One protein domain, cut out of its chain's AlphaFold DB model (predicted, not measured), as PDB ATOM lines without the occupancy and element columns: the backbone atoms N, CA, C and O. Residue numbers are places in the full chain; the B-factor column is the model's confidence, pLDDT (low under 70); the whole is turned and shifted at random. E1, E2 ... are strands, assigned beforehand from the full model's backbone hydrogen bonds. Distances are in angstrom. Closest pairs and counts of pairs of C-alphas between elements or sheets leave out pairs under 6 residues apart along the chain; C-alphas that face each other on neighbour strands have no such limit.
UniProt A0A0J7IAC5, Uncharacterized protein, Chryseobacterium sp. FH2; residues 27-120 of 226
ATOM      1  N   LYS A  27     -19.614   2.855 -36.841       82.00
ATOM      2  CA  LYS A  27     -21.019   2.870 -36.403       82.00
ATOM      3  C   LYS A  27     -21.925   2.745 -37.630       82.00
ATOM      4  O   LYS A  27     -21.896   3.604 -38.509       82.00
ATOM      5  N   ILE A  28     -22.702   1.667 -37.718       85.50
ATOM      6  CA  ILE A  28     -23.633   1.399 -38.823       85.50
ATOM      7  C   ILE A  28     -25.060   1.570 -38.310       85.50
ATOM      8  O   ILE A  28     -25.447   0.913 -37.350       85.50
ATOM      9  N   LYS A  29     -25.844   2.439 -38.953       88.75
ATOM     10  CA  LYS A  29     -27.279   2.599 -38.681       88.75
ATOM     11  C   LYS A  29     -28.042   1.424 -39.291       88.75
ATOM     12  O   LYS A  29     -27.923   1.185 -40.488       88.75
ATOM     13  N   VAL A  30     -28.808   0.715 -38.468       84.81
ATOM     14  CA  VAL A  30     -29.564  -0.483 -38.861       84.81
ATOM     15  C   VAL A  30     -30.994  -0.121 -39.244       84.81
ATOM     16  O   VAL A  30     -31.447  -0.462 -40.330       84.81
ATOM     17  N   ALA A  31     -31.700   0.578 -38.356       82.19
ATOM     18  CA  ALA A  31     -33.099   0.951 -38.533       82.19
ATOM     19  C   ALA A  31     -33.428   2.184 -37.688       82.19
ATOM     20  O   ALA A  31     -32.740   2.452 -36.698       82.19
ATOM     21  N   CYS A  32     -34.488   2.904 -38.053       80.56
ATOM     22  CA  CYS A  32     -35.072   3.938 -37.211       80.56
ATOM     23  C   CYS A  32     -36.590   3.766 -37.123       80.56
ATOM     24  O   CYS A  32     -37.226   3.355 -38.088       80.56
ATOM     25  N   TYR A  33     -37.148   4.114 -35.970       74.69
ATOM     26  CA  TYR A  33     -38.570   4.064 -35.669       74.69
ATOM     27  C   TYR A  33     -38.986   5.400 -35.081       74.69
ATOM     28  O   TYR A  33     -38.356   5.883 -34.140       74.69
ATOM     29  N   THR A  34     -40.059   5.976 -35.599       71.69
ATOM     30  CA  THR A  34     -40.629   7.197 -35.036       71.69
ATOM     31  C   THR A  34     -41.777   6.825 -34.115       71.69
ATOM     32  O   THR A  34     -42.679   6.088 -34.505       71.69
ATOM     33  N   THR A  35     -41.746   7.321 -32.884       68.62
ATOM     34  CA  THR A  35     -42.880   7.246 -31.965       68.62
ATOM     35  C   THR A  35     -43.574   8.591 -31.910       68.62
ATOM     36  O   THR A  35     -42.933   9.641 -31.792       68.62
ATOM     37  N   SER A  36     -44.892   8.543 -31.969       59.75
ATOM     38  CA  SER A  36     -45.778   9.683 -31.830       59.75
ATOM     39  C   SER A  36     -46.039   9.994 -30.367       59.75
ATOM     40  O   SER A  36     -46.367   9.111 -29.574       59.75
ATOM     41  N   CYS A  37     -45.890  11.261 -29.995       57.75
ATOM     42  CA  CYS A  37     -45.980  11.673 -28.605       57.75
ATOM     43  C   CYS A  37     -47.305  12.391 -28.337       57.75
ATOM     44  O   CYS A  37     -47.449  13.574 -28.611       57.75
ATOM     45  N   CYS A  38     -48.236  11.703 -27.675       46.25
ATOM     46  CA  CYS A  38     -49.176  12.363 -26.775       46.25
ATOM     47  C   CYS A  38     -48.603  12.264 -25.354       46.25
ATOM     48  O   CYS A  38     -48.783  11.256 -24.678       46.25
ATOM     49  N   SER A  39     -47.926  13.324 -24.900       37.69
ATOM     50  CA  SER A  39     -47.516  13.524 -23.502       37.69
ATOM     51  C   SER A  39     -46.558  12.458 -22.944       37.69
ATOM     52  O   SER A  39     -46.932  11.573 -22.175       37.69
ATOM     53  N   PHE A  40     -45.272  12.616 -23.258       43.69
ATOM     54  CA  PHE A  40     -44.160  11.982 -22.546       43.69
ATOM     55  C   PHE A  40     -43.946  12.652 -21.172       43.69
ATOM     56  O   PHE A  40     -42.849  13.103 -20.849       43.69
ATOM     57  N   LEU A  41     -45.010  12.769 -20.363       34.44
ATOM     58  CA  LEU A  41     -44.915  13.271 -18.990       34.44
ATOM     59  C   LEU A  41     -44.150  12.242 -18.147       34.44
ATOM     60  O   LEU A  41     -44.727  11.312 -17.567       34.44
ATOM     61  N   GLY A  42     -42.829  12.422 -18.141       38.97
ATOM     62  CA  GLY A  42     -41.887  11.715 -17.285       38.97
ATOM     63  C   GLY A  42     -40.399  11.905 -17.602       38.97
ATOM     64  O   GLY A  42     -39.595  11.576 -16.744       38.97
ATOM     65  N   PHE A  43     -40.004  12.423 -18.771       41.31
ATOM     66  CA  PHE A  43     -38.570  12.676 -19.054       41.31
ATOM     67  C   PHE A  43     -38.247  14.131 -19.390       41.31
ATOM     68  O   PHE A  43     -37.131  14.578 -19.152       41.31
ATOM     69  N   PHE A  44     -39.189  14.844 -20.005       47.16
ATOM     70  CA  PHE A  44     -38.987  16.183 -20.535       47.16
ATOM     71  C   PHE A  44     -40.187  17.045 -20.182       47.16
ATOM     72  O   PHE A  44     -41.307  16.706 -20.556       47.16
ATOM     73  N   ASP A  45     -39.957  18.182 -19.530       49.28
ATOM     74  CA  ASP A  45     -40.979  19.214 -19.308       49.28
ATOM     75  C   ASP A  45     -41.267  20.014 -20.602       49.28
ATOM     76  O   ASP A  45     -41.401  21.237 -20.577       49.28
ATOM     77  N   VAL A  46     -41.305  19.350 -21.766       50.50
ATOM     78  CA  VAL A  46     -41.622  19.968 -23.063       50.50
ATOM     79  C   VAL A  46     -42.569  19.100 -23.890       50.50
ATOM     80  O   VAL A  46     -42.485  17.871 -23.882       50.50
ATOM     81  N   ASP A  47     -43.441  19.757 -24.654       58.41
ATOM     82  CA  ASP A  47     -44.319  19.103 -25.624       58.41
ATOM     83  C   ASP A  47     -43.501  18.609 -26.828       58.41
ATOM     84  O   ASP A  47     -43.066  19.382 -27.692       58.41
ATOM     85  N   LEU A  48     -43.269  17.296 -26.869       65.19
ATOM     86  CA  LEU A  48     -42.661  16.611 -28.005       65.19
ATOM     87  C   LEU A  48     -43.707  16.396 -29.103       65.19
ATOM     88  O   LEU A  48     -44.804  15.918 -28.829       65.19
ATOM     89  N   ILE A  49     -43.338  16.699 -30.346       65.94
ATOM     90  CA  ILE A  49     -44.119  16.363 -31.543       65.94
ATOM     91  C   ILE A  49     -43.886  14.887 -31.881       65.94
ATOM     92  O   ILE A  49     -44.821  14.108 -32.052       65.94
ATOM     93  N   SER A  50     -42.617  14.486 -31.953       72.56
ATOM     94  CA  SER A  50     -42.221  13.112 -32.249       72.56
ATOM     95  C   SER A  50     -40.830  12.808 -31.710       72.56
ATOM     96  O   SER A  50     -40.021  13.705 -31.450       72.56
ATOM     97  N   THR A  51     -40.546  11.519 -31.555       78.62
ATOM     98  CA  THR A  51     -39.200  11.028 -31.250       78.62
ATOM     99  C   THR A  51     -38.802   9.994 -32.287       78.62
ATOM    100  O   THR A  51     -39.517   9.016 -32.488       78.62
ATOM    101  N   THR A  52     -37.660  10.201 -32.938       83.56
ATOM    102  CA  THR A  52     -37.080   9.236 -33.875       83.56
ATOM    103  C   THR A  52     -35.989   8.462 -33.162       83.56
ATOM    104  O   THR A  52     -34.946   9.021 -32.833       83.56
ATOM    105  N   HIS A  53     -36.209   7.172 -32.944       83.69
ATOM    106  CA  HIS A  53     -35.243   6.275 -32.330       83.69
ATOM    107  C   HIS A  53     -34.484   5.503 -33.407       83.69
ATOM    108  O   HIS A  53     -35.109   4.859 -34.241       83.69
ATOM    109  N   CYS A  54     -33.157   5.493 -33.376       86.00
ATOM    110  CA  CYS A  54     -32.324   4.764 -34.323       86.00
ATOM    111  C   CYS A  54     -31.476   3.705 -33.615       86.00
ATOM    112  O   CYS A  54     -30.871   3.975 -32.580       86.00
ATOM    113  N   HIS A  55     -31.410   2.511 -34.198       88.38
ATOM    114  CA  HIS A  55     -30.527   1.426 -33.781       88.38
ATOM    115  C   HIS A  55     -29.235   1.463 -34.599       88.38
ATOM    116  O   HIS A  55     -29.260   1.592 -35.827       88.38
ATOM    117  N   TYR A  56     -28.110   1.311 -33.911       88.81
ATOM    118  CA  TYR A  56     -26.784   1.230 -34.489       88.81
ATOM    119  C   TYR A  56     -26.034   0.002 -33.987       88.81
ATOM    120  O   TYR A  56     -26.060  -0.315 -32.799       88.81
ATOM    121  N   ILE A  57     -25.270  -0.614 -34.883       86.50
ATOM    122  CA  ILE A  57     -24.245  -1.596 -34.534       86.50
ATOM    123  C   ILE A  57     -22.890  -0.913 -34.681       86.50
ATOM    124  O   ILE A  57     -22.542  -0.411 -35.753       86.50
ATOM    125  N   THR A  58     -22.134  -0.881 -33.592       84.38
ATOM    126  CA  THR A  58     -20.758  -0.396 -33.559       84.38
ATOM    127  C   THR A  58     -19.830  -1.596 -33.558       84.38
ATOM    128  O   THR A  58     -19.864  -2.403 -32.631       84.38
ATOM    129  N   THR A  59     -18.989  -1.705 -34.583       82.94
ATOM    130  CA  THR A  59     -17.917  -2.704 -34.600       82.94
ATOM    131  C   THR A  59     -16.667  -2.093 -33.978       82.94
ATOM    132  O   THR A  59     -16.120  -1.104 -34.479       82.94
ATOM    133  N   ASN A  60     -16.235  -2.677 -32.866       80.88
ATOM    134  CA  ASN A  60     -15.019  -2.315 -32.159       80.88
ATOM    135  C   ASN A  60     -13.780  -2.836 -32.898       80.88
ATOM    136  O   ASN A  60     -13.855  -3.685 -33.787       80.88
ATOM    137  N   LYS A  61     -12.606  -2.329 -32.506       80.75
ATOM    138  CA  LYS A  61     -11.319  -2.689 -33.127       80.75
ATOM    139  C   LYS A  61     -10.962  -4.168 -32.979       80.75
ATOM    140  O   LYS A  61     -10.239  -4.703 -33.808       80.75
ATOM    141  N   ASP A  62     -11.456  -4.812 -31.928       85.44
ATOM    142  CA  ASP A  62     -11.282  -6.241 -31.664       85.44
ATOM    143  C   ASP A  62     -12.277  -7.123 -32.446       85.44
ATOM    144  O   ASP A  62     -12.288  -8.339 -32.280       85.44
ATOM    145  N   GLY A  63     -13.117  -6.520 -33.294       80.00
ATOM    146  CA  GLY A  63     -14.169  -7.203 -34.038       80.00
ATOM    147  C   GLY A  63     -15.438  -7.459 -33.224       80.00
ATOM    148  O   GLY A  63     -16.420  -7.937 -33.794       80.00
ATOM    149  N   SER A  64     -15.462  -7.119 -31.929       83.69
ATOM    150  CA  SER A  64     -16.683  -7.213 -31.133       83.69
ATOM    151  C   SER A  64     -17.723  -6.214 -31.635       83.69
ATOM    152  O   SER A  64     -17.402  -5.115 -32.095       83.69
ATOM    153  N   GLN A  65     -18.990  -6.611 -31.575       84.38
ATOM    154  CA  GLN A  65     -20.106  -5.753 -31.943       84.38
ATOM    155  C   GLN A  65     -20.824  -5.291 -30.686       84.38
ATOM    156  O   GLN A  65     -21.138  -6.091 -29.806       84.38
ATOM    157  N   GLN A  66     -21.112  -3.999 -30.628       85.50
ATOM    158  CA  GLN A  66     -21.931  -3.402 -29.590       85.50
ATOM    159  C   GLN A  66     -23.153  -2.752 -30.226       85.50
ATOM    160  O   GLN A  66     -23.033  -1.954 -31.156       85.50
ATOM    161  N   GLN A  67     -24.331  -3.073 -29.703       87.81
ATOM    162  CA  GLN A  67     -25.553  -2.370 -30.071       87.81
ATOM    163  C   GLN A  67     -25.652  -1.078 -29.264       87.81
ATOM    164  O   GLN A  67     -25.433  -1.074 -28.055       87.81
ATOM    165  N   SER A  68     -25.970   0.013 -29.947       89.94
ATOM    166  CA  SER A  68     -26.228   1.321 -29.352       89.94
ATOM    167  C   SER A  68     -27.438   1.940 -30.028       89.94
ATOM    168  O   SER A  68     -27.765   1.617 -31.171       89.94
ATOM    169  N   TYR A  69     -28.110   2.835 -29.329       90.44
ATOM    170  CA  TYR A  69     -29.319   3.467 -29.819       90.44
ATOM    171  C   TYR A  69     -29.198   4.968 -29.634       90.44
ATOM    172  O   TYR A  69     -28.519   5.434 -28.717       90.44
ATOM    173  N   SER A  70     -29.863   5.727 -30.497       89.25
ATOM    174  CA  SER A  70     -30.067   7.148 -30.257       89.25
ATOM    175  C   SER A  70     -31.516   7.542 -30.450       89.25
ATOM    176  O   SER A  70     -32.259   6.868 -31.159       89.25
ATOM    177  N   SER A  71     -31.943   8.596 -29.767       87.25
ATOM    178  CA  SER A  71     -33.236   9.231 -29.993       87.25
ATOM    179  C   SER A  71     -33.032  10.687 -30.316       87.25
ATOM    180  O   SER A  71     -32.410  11.399 -29.532       87.25
ATOM    181  N   THR A  72     -33.581  11.115 -31.445       87.00
ATOM    182  CA  THR A  72     -33.649  12.519 -31.831       87.00
ATOM    183  C   THR A  72     -35.060  13.025 -31.588       87.00
ATOM    184  O   THR A  72     -36.038  12.430 -32.051       87.00
ATOM    185  N   PHE A  73     -35.163  14.128 -30.865       83.56
ATOM    186  CA  PHE A  73     -36.434  14.715 -30.479       83.56
ATOM    187  C   PHE A  73     -36.837  15.828 -31.442       83.56
ATOM    188  O   PHE A  73     -36.024  16.676 -31.809       83.56
ATOM    189  N   THR A  74     -38.113  15.845 -31.814       78.31
ATOM    190  CA  THR A  74     -38.733  16.952 -32.544       78.31
ATOM    191  C   THR A  74     -39.763  17.605 -31.633       78.31
ATOM    192  O   THR A  74     -40.671  16.936 -31.140       78.31
ATOM    193  N   SER A  75     -39.631  18.905 -31.385       76.44
ATOM    194  CA  SER A  75     -40.493  19.663 -30.473       76.44
ATOM    195  C   SER A  75     -40.721  21.080 -30.992       76.44
ATOM    196  O   SER A  75     -39.899  21.629 -31.725       76.44
ATOM    197  N   ASN A  76     -41.831  21.696 -30.579       73.06
ATOM    198  CA  ASN A  76     -42.111  23.106 -30.887       73.06
ATOM    199  C   ASN A  76     -41.188  24.066 -30.116       73.06
ATOM    200  O   ASN A  76     -40.986  25.208 -30.525       73.06
ATOM    201  N   ILE A  77     -40.645  23.608 -28.986       76.38
ATOM    202  CA  ILE A  77     -39.760  24.373 -28.107       76.38
ATOM    203  C   ILE A  77     -38.395  23.679 -28.092       76.38
ATOM    204  O   ILE A  77     -38.365  22.466 -27.876       76.38
ATOM    205  N   PRO A  78     -37.273  24.401 -28.279       75.50
ATOM    206  CA  PRO A  78     -35.939  23.812 -28.225       75.50
ATOM    207  C   PRO A  78     -35.700  23.042 -26.922       75.50
ATOM    208  O   PRO A  78     -35.947  23.570 -25.832       75.50
ATOM    209  N   ILE A  79     -35.184  21.817 -27.029       78.62
ATOM    210  CA  ILE A  79     -34.782  21.038 -25.860       78.62
ATOM    211  C   ILE A  79     -33.413  21.538 -25.425       78.62
ATOM    212  O   ILE A  79     -32.484  21.638 -26.225       78.62
ATOM    213  N   LYS A  80     -33.292  21.901 -24.148       80.50
ATOM    214  CA  LYS A  80     -32.007  22.327 -23.597       80.50
ATOM    215  C   LYS A  80     -31.079  21.125 -23.482       80.50
ATOM    216  O   LYS A  80     -31.460  20.107 -22.905       80.50
ATOM    217  N   ASP A  81     -29.851  21.293 -23.959       88.19
ATOM    218  CA  ASP A  81     -28.754  20.383 -23.644       88.19
ATOM    219  C   ASP A  81     -28.605  20.256 -22.122       88.19
ATOM    220  O   ASP A  81     -28.733  21.235 -21.378       88.19
ATOM    221  N   GLY A  82     -28.339  19.043 -21.647       87.06
ATOM    222  CA  GLY A  82     -28.295  18.776 -20.216       87.06
ATOM    223  C   GLY A  82     -28.305  17.297 -19.872       87.06
ATOM    224  O   GLY A  82     -28.096  16.436 -20.722       87.06
ATOM    225  N   THR A  83     -28.523  17.010 -18.592       84.81
ATOM    226  CA  THR A  83     -28.701  15.647 -18.087       84.81
ATOM    227  C   THR A  83     -30.153  15.456 -17.684       84.81
ATOM    228  O   THR A  83     -30.690  16.250 -16.915       84.81
ATOM    229  N   VAL A  84     -30.777  14.401 -18.201       82.75
ATOM    230  CA  VAL A  84     -32.119  13.966 -17.817       82.75
ATOM    231  C   VAL A  84     -32.003  12.693 -17.003       82.75
ATOM    232  O   VAL A  84     -31.286  11.766 -17.375       82.75
ATOM    233  N   LYS A  85     -32.723  12.651 -15.886       84.38
ATOM    234  CA  LYS A  85     -32.768  11.487 -15.014       84.38
ATOM    235  C   LYS A  85     -34.043  10.692 -15.266       84.38
ATOM    236  O   LYS A  85     -35.143  11.227 -15.219       84.38
ATOM    237  N   LEU A  86     -33.861   9.400 -15.484       81.25
ATOM    238  CA  LEU A  86     -34.893   8.384 -15.473       81.25
ATOM    239  C   LEU A  86     -34.951   7.728 -14.099       81.25
ATOM    240  O   LEU A  86     -34.019   7.025 -13.701       81.25
ATOM    241  N   ASP A  87     -36.061   7.923 -13.395       82.19
ATOM    242  CA  ASP A  87     -36.264   7.328 -12.072       82.19
ATOM    243  C   ASP A  87     -36.671   5.845 -12.135       82.19
ATOM    244  O   ASP A  87     -36.491   5.102 -11.165       82.19
ATOM    245  N   GLU A  88     -37.141   5.378 -13.294       82.56
ATOM    246  CA  GLU A  88     -37.562   3.998 -13.515       82.56
ATOM    247  C   GLU A  88     -37.150   3.457 -14.889       82.56
ATOM    248  O   GLU A  88     -36.781   4.194 -15.801       82.56
ATOM    249  N   ASN A  89     -37.165   2.128 -15.000       86.56
ATOM    250  CA  ASN A  89     -36.893   1.434 -16.252       86.56
ATOM    251  C   ASN A  89     -38.070   1.627 -17.208       86.56
ATOM    252  O   ASN A  89     -39.219   1.439 -16.813       86.56
ATOM    253  N   VAL A  90     -37.784   1.891 -18.479       86.38
ATOM    254  CA  VAL A  90     -38.807   2.131 -19.498       86.38
ATOM    255  C   VAL A  90     -38.757   1.038 -20.549       86.38
ATOM    256  O   VAL A  90     -37.729   0.810 -21.181       86.38
ATOM    257  N   ILE A  91     -39.871   0.334 -20.732       89.31
ATOM    258  CA  ILE A  91     -39.973  -0.732 -21.731       89.31
ATOM    259  C   ILE A  91     -40.135  -0.091 -23.111       89.31
ATOM    260  O   ILE A  91     -40.994   0.768 -23.299       89.31
ATOM    261  N   MET A  92     -39.320  -0.514 -24.071       87.56
ATOM    262  CA  MET A  92     -39.234   0.045 -25.419       87.56
ATOM    263  C   MET A  92     -39.689  -1.020 -26.436       87.56
ATOM    264  O   MET A  92     -38.846  -1.670 -27.053       87.56
ATOM    265  N   PRO A  93     -41.008  -1.251 -26.609       87.06
ATOM    266  CA  PRO A  93     -41.545  -2.353 -27.422       87.06
ATOM    267  C   PRO A  93     -41.196  -2.284 -28.916       87.06
ATOM    268  O   PRO A  93     -41.277  -3.298 -29.608       87.06
ATOM    269  N   GLN A  94     -40.774  -1.114 -29.399       84.19
ATOM    270  CA  GLN A  94     -40.251  -0.909 -30.748       84.19
ATOM    271  C   GLN A  94     -38.876  -1.554 -30.971       84.19
ATOM    272  O   GLN A  94     -38.477  -1.781 -32.109       84.19
ATOM    273  N   PHE A  95     -38.145  -1.856 -29.895       87.12
ATOM    274  CA  PHE A  95     -36.866  -2.547 -29.947       87.12
ATOM    275  C   PHE A  95     -37.022  -3.931 -29.344       87.12
ATOM    276  O   PHE A  95     -37.403  -4.069 -28.185       87.12
ATOM    277  N   LYS A  96     -36.715  -4.960 -30.128       87.75
ATOM    278  CA  LYS A  96     -36.822  -6.355 -29.709       87.75
ATOM    279  C   LYS A  96     -35.471  -7.034 -29.830       87.75
ATOM    280  O   LYS A  96     -34.671  -6.671 -30.692       87.75
ATOM    281  N   ASP A  97     -35.218  -7.993 -28.955       86.62
ATOM    282  CA  ASP A  97     -34.081  -8.882 -29.119       86.62
ATOM    283  C   ASP A  97     -34.362  -9.981 -30.156       86.62
ATOM    284  O   ASP A  97     -35.416 -10.023 -30.791       86.62
ATOM    285  N   GLU A  98     -33.390 -10.871 -30.334       85.56
ATOM    286  CA  GLU A  98     -33.447 -11.997 -31.275       85.56
ATOM    287  C   GLU A  98     -34.617 -12.960 -31.008       85.56
ATOM    288  O   GLU A  98     -35.064 -13.648 -31.921       85.56
ATOM    289  N   GLU A  99     -35.143 -12.983 -29.780       86.00
ATOM    290  CA  GLU A  99     -36.285 -13.808 -29.377       86.00
ATOM    291  C   GLU A  99     -37.621 -13.061 -29.540       86.00
ATOM    292  O   GLU A  99     -38.687 -13.601 -29.243       86.00
ATOM    293  N   GLY A 100     -37.588 -11.811 -30.011       85.81
ATOM    294  CA  GLY A 100     -38.764 -10.957 -30.150       85.81
ATOM    295  C   GLY A 100     -39.204 -10.285 -28.845       85.81
ATOM    296  O   GLY A 100     -40.269  -9.661 -28.815       85.81
ATOM    297  N   THR A 101     -38.406 -10.376 -27.778       88.88
ATOM    298  CA  THR A 101     -38.714  -9.788 -26.469       88.88
ATOM    299  C   THR A 101     -38.364  -8.303 -26.463       88.88
ATOM    300  O   THR A 101     -37.278  -7.920 -26.896       88.88
ATOM    301  N   ALA A 102     -39.264  -7.451 -25.958       91.12
ATOM    302  CA  ALA A 102     -39.020  -6.011 -25.913       91.12
ATOM    303  C   ALA A 102     -37.798  -5.663 -25.047       91.12
ATOM    304  O   ALA A 102     -37.564  -6.231 -23.979       91.12
ATOM    305  N   LEU A 103     -37.016  -4.694 -25.499       92.19
ATOM    306  CA  LEU A 103     -35.859  -4.204 -24.771       92.19
ATOM    307  C   LEU A 103     -36.256  -3.082 -23.808       92.19
ATOM    308  O   LEU A 103     -37.315  -2.468 -23.924       92.19
ATOM    309  N   VAL A 104     -35.395  -2.816 -22.828       90.81
ATOM    310  CA  VAL A 104     -35.668  -1.851 -21.759       90.81
ATOM    311  C   VAL A 104     -34.589  -0.780 -21.732       90.81
ATOM    312  O   VAL A 104     -33.401  -1.100 -21.720       90.81
ATOM    313  N   LEU A 105     -35.007   0.485 -21.691       90.94
ATOM    314  CA  LEU A 105     -34.157   1.618 -21.351       90.94
ATOM    315  C   LEU A 105     -34.000   1.658 -19.823       90.94
ATOM    316  O   LEU A 105     -34.997   1.858 -19.120       90.94
ATOM    317  N   PRO A 106     -32.799   1.414 -19.276       89.75
ATOM    318  CA  PRO A 106     -32.620   1.352 -17.831       89.75
ATOM    319  C   PRO A 106     -32.870   2.701 -17.149       89.75
ATOM    320  O   PRO A 106     -32.641   3.760 -17.726       89.75
ATOM    321  N   LYS A 107     -33.266   2.679 -15.878       88.44
ATOM    322  CA  LYS A 107     -33.220   3.875 -15.033       88.44
ATOM    323  C   LYS A 107     -31.785   4.398 -14.935       88.44
ATOM    324  O   LYS A 107     -30.845   3.602 -14.869       88.44
ATOM    325  N   GLY A 108     -31.606   5.711 -14.886       89.94
ATOM    326  CA  GLY A 108     -30.278   6.319 -14.877       89.94
ATOM    327  C   GLY A 108     -30.269   7.751 -15.384       89.94
ATOM    328  O   GLY A 108     -31.315   8.352 -15.597       89.94
ATOM    329  N   GLU A 109     -29.077   8.300 -15.567       90.56
ATOM    330  CA  GLU A 109     -28.879   9.646 -16.097       90.56
ATOM    331  C   GLU A 109     -28.424   9.582 -17.551       90.56
ATOM    332  O   GLU A 109     -27.558   8.785 -17.915       90.56
ATOM    333  N   TYR A 110     -29.021  10.434 -18.375       89.06
ATOM    334  CA  TYR A 110     -28.830  10.464 -19.814       89.06
ATOM    335  C   TYR A 110     -28.454  11.866 -20.261       89.06
ATOM    336  O   TYR A 110     -29.106  12.844 -19.892       89.06
ATOM    337  N   ILE A 111     -27.396  11.958 -21.061       90.50
ATOM    338  CA  ILE A 111     -26.901  13.231 -21.576       90.50
ATOM    339  C   ILE A 111     -27.595  13.532 -22.892       90.50
ATOM    340  O   ILE A 111     -27.634  12.702 -23.798       90.50
ATOM    341  N   ILE A 112     -28.089  14.755 -22.988       87.38
ATOM    342  CA  ILE A 112     -28.772  15.273 -24.157       87.38
ATOM    343  C   ILE A 112     -27.932  16.373 -24.738       87.38
ATOM    344  O   ILE A 112     -27.535  17.309 -24.037       87.38
ATOM    345  N   LYS A 113     -27.679  16.240 -26.030       88.56
ATOM    346  CA  LYS A 113     -26.902  17.199 -26.787       88.56
ATOM    347  C   LYS A 113     -27.488  17.320 -28.179       88.56
ATOM    348  O   LYS A 113     -27.656  16.311 -28.853       88.56
ATOM    349  N   ASN A 114     -27.772  18.542 -28.617       87.81
ATOM    350  CA  ASN A 114     -28.336  18.821 -29.939       87.81
ATOM    351  C   ASN A 114     -29.656  18.069 -30.209       87.81
ATOM    352  O   ASN A 114     -29.832  17.493 -31.281       87.81
ATOM    353  N   ASN A 115     -30.578  18.058 -29.239       84.75
ATOM    354  CA  ASN A 115     -31.837  17.296 -29.303       84.75
ATOM    355  C   ASN A 115     -31.652  15.781 -29.515       84.75
ATOM    356  O   ASN A 115     -32.578  15.111 -29.970       84.75
ATOM    357  N   GLU A 116     -30.479  15.233 -29.201       86.75
ATOM    358  CA  GLU A 116     -30.188  13.809 -29.304       86.75
ATOM    359  C   GLU A 116     -29.743  13.248 -27.954       86.75
ATOM    360  O   GLU A 116     -29.023  13.897 -27.194       86.75
ATOM    361  N   VAL A 117     -30.172  12.021 -27.671       88.62
ATOM    362  CA  VAL A 117     -29.672  11.199 -26.567       88.62
ATOM    363  C   VAL A 117     -29.169   9.874 -27.123       88.62
ATOM    364  O   VAL A 117     -29.843   9.254 -27.943       88.62
ATOM    365  N   GLU A 118     -28.008   9.419 -26.660       90.81
ATOM    366  CA  GLU A 118     -27.493   8.076 -26.940       90.81
ATOM    367  C   GLU A 118     -27.632   7.184 -25.703       90.81
ATOM    368  O   GLU A 118     -27.425   7.629 -24.573       90.81
ATOM    369  N   TYR A 119     -27.985   5.916 -25.903       90.00
ATOM    370  CA  TYR A 119     -28.184   4.959 -24.817       90.00
ATOM    371  C   TYR A 119     -27.984   3.512 -25.271       90.00
ATOM    372  O   TYR A 119     -27.997   3.187 -26.460       90.00
ATOM    373  N   ASN A 120     -27.838   2.620 -24.290       91.19
ATOM    374  CA  ASN A 120     -27.871   1.177 -24.492       91.19
ATOM    375  C   ASN A 120     -29.163   0.621 -23.899       91.19
ATOM    376  O   ASN A 120     -29.584   1.027 -22.815       91.19
TER     377      ASN A 120
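This is residues 27 to 120 of the 226 residues of an uncharacterized protein of Chryseobacterium sp. FH2 (UniProt A0A0J7IAC5). A strongly twisted sheet of six strands wraps part of the way round, like a loose, incompletely closed barrel, and the small hairpin E5 and E6 lies across the open side between its two ends. The long hairpin E2 and E3 makes the longest axis, with E1 along one side of it and the short strands E8, E7 and E4 following on the other. The printed part has 94 residues, with no named helix and eight strands, E1 to E8 in chain order; the class is all strand. The large sheet has the order E1, E2, E3, E8, E7, E4, and both sheets are antiparallel. The whole is compact, with a radius of gyration of the C-alphas of 13.9 A, and only just elongated, spanning 41 by 27 by 23 A.

E2, residues 48 to 59, and E3, residues 65 to 75, form a hairpin, with N 54 and O 70 2.8 A apart, within hydrogen-bond range. E1, residues 27 to 36, is an edge strand and forms a hairpin with E2, N 33 and O 53 being 2.8 A apart; E1, E2 and E3 are a meander, each the antiparallel neighbour of the one before. On E3's other side is E8, residues 116 to 119, with N 71 and O 117 2.9 A apart. E7, residues 108 to 113, is staggered: residues 112 to 113 pair with E8, N 113 and O 116 being 2.9 A apart, and residues 108 to 112 pair with the other edge strand, E4, residues 82 to 86, N 84 and O 110 being 2.8 A apart. E5, residues 90 to 96, and E6, residues 102 to 105, form a hairpin, with N 92 and O 103 2.8 A apart. E6 runs on into E7 at 79 degrees across a break of 2 residues. The closest C-alphas of E1 and E5, those of Tyr 33 and Gln 94, are 7.2 A apart. E1 and E4 are apart.

E1 begins at C-alpha 27 (-21.019, 2.870, -36.403), bends by 60 degrees at residue 30 and is 26.1 A long. E2 is 32.1 A and E3 32.6 A long; E3 ends at C-alpha 75 (-40.493, 19.663, -30.473). E4 measures 13.2 A, E5 13.4 A, E6 10.1 A and E7 16.5 A. E8, 10.1 A, ends at C-alpha 119 (-28.184, 4.959, -24.817).

The C-alphas farthest apart, those of Asp 62 and Asn 76, are 42.6 A apart. The printed part has no cut. The link from E1 to E2, 11 residues, is long. Mean pLDDT of the printed part is 79.6, and residues 35 to 49 are under 70.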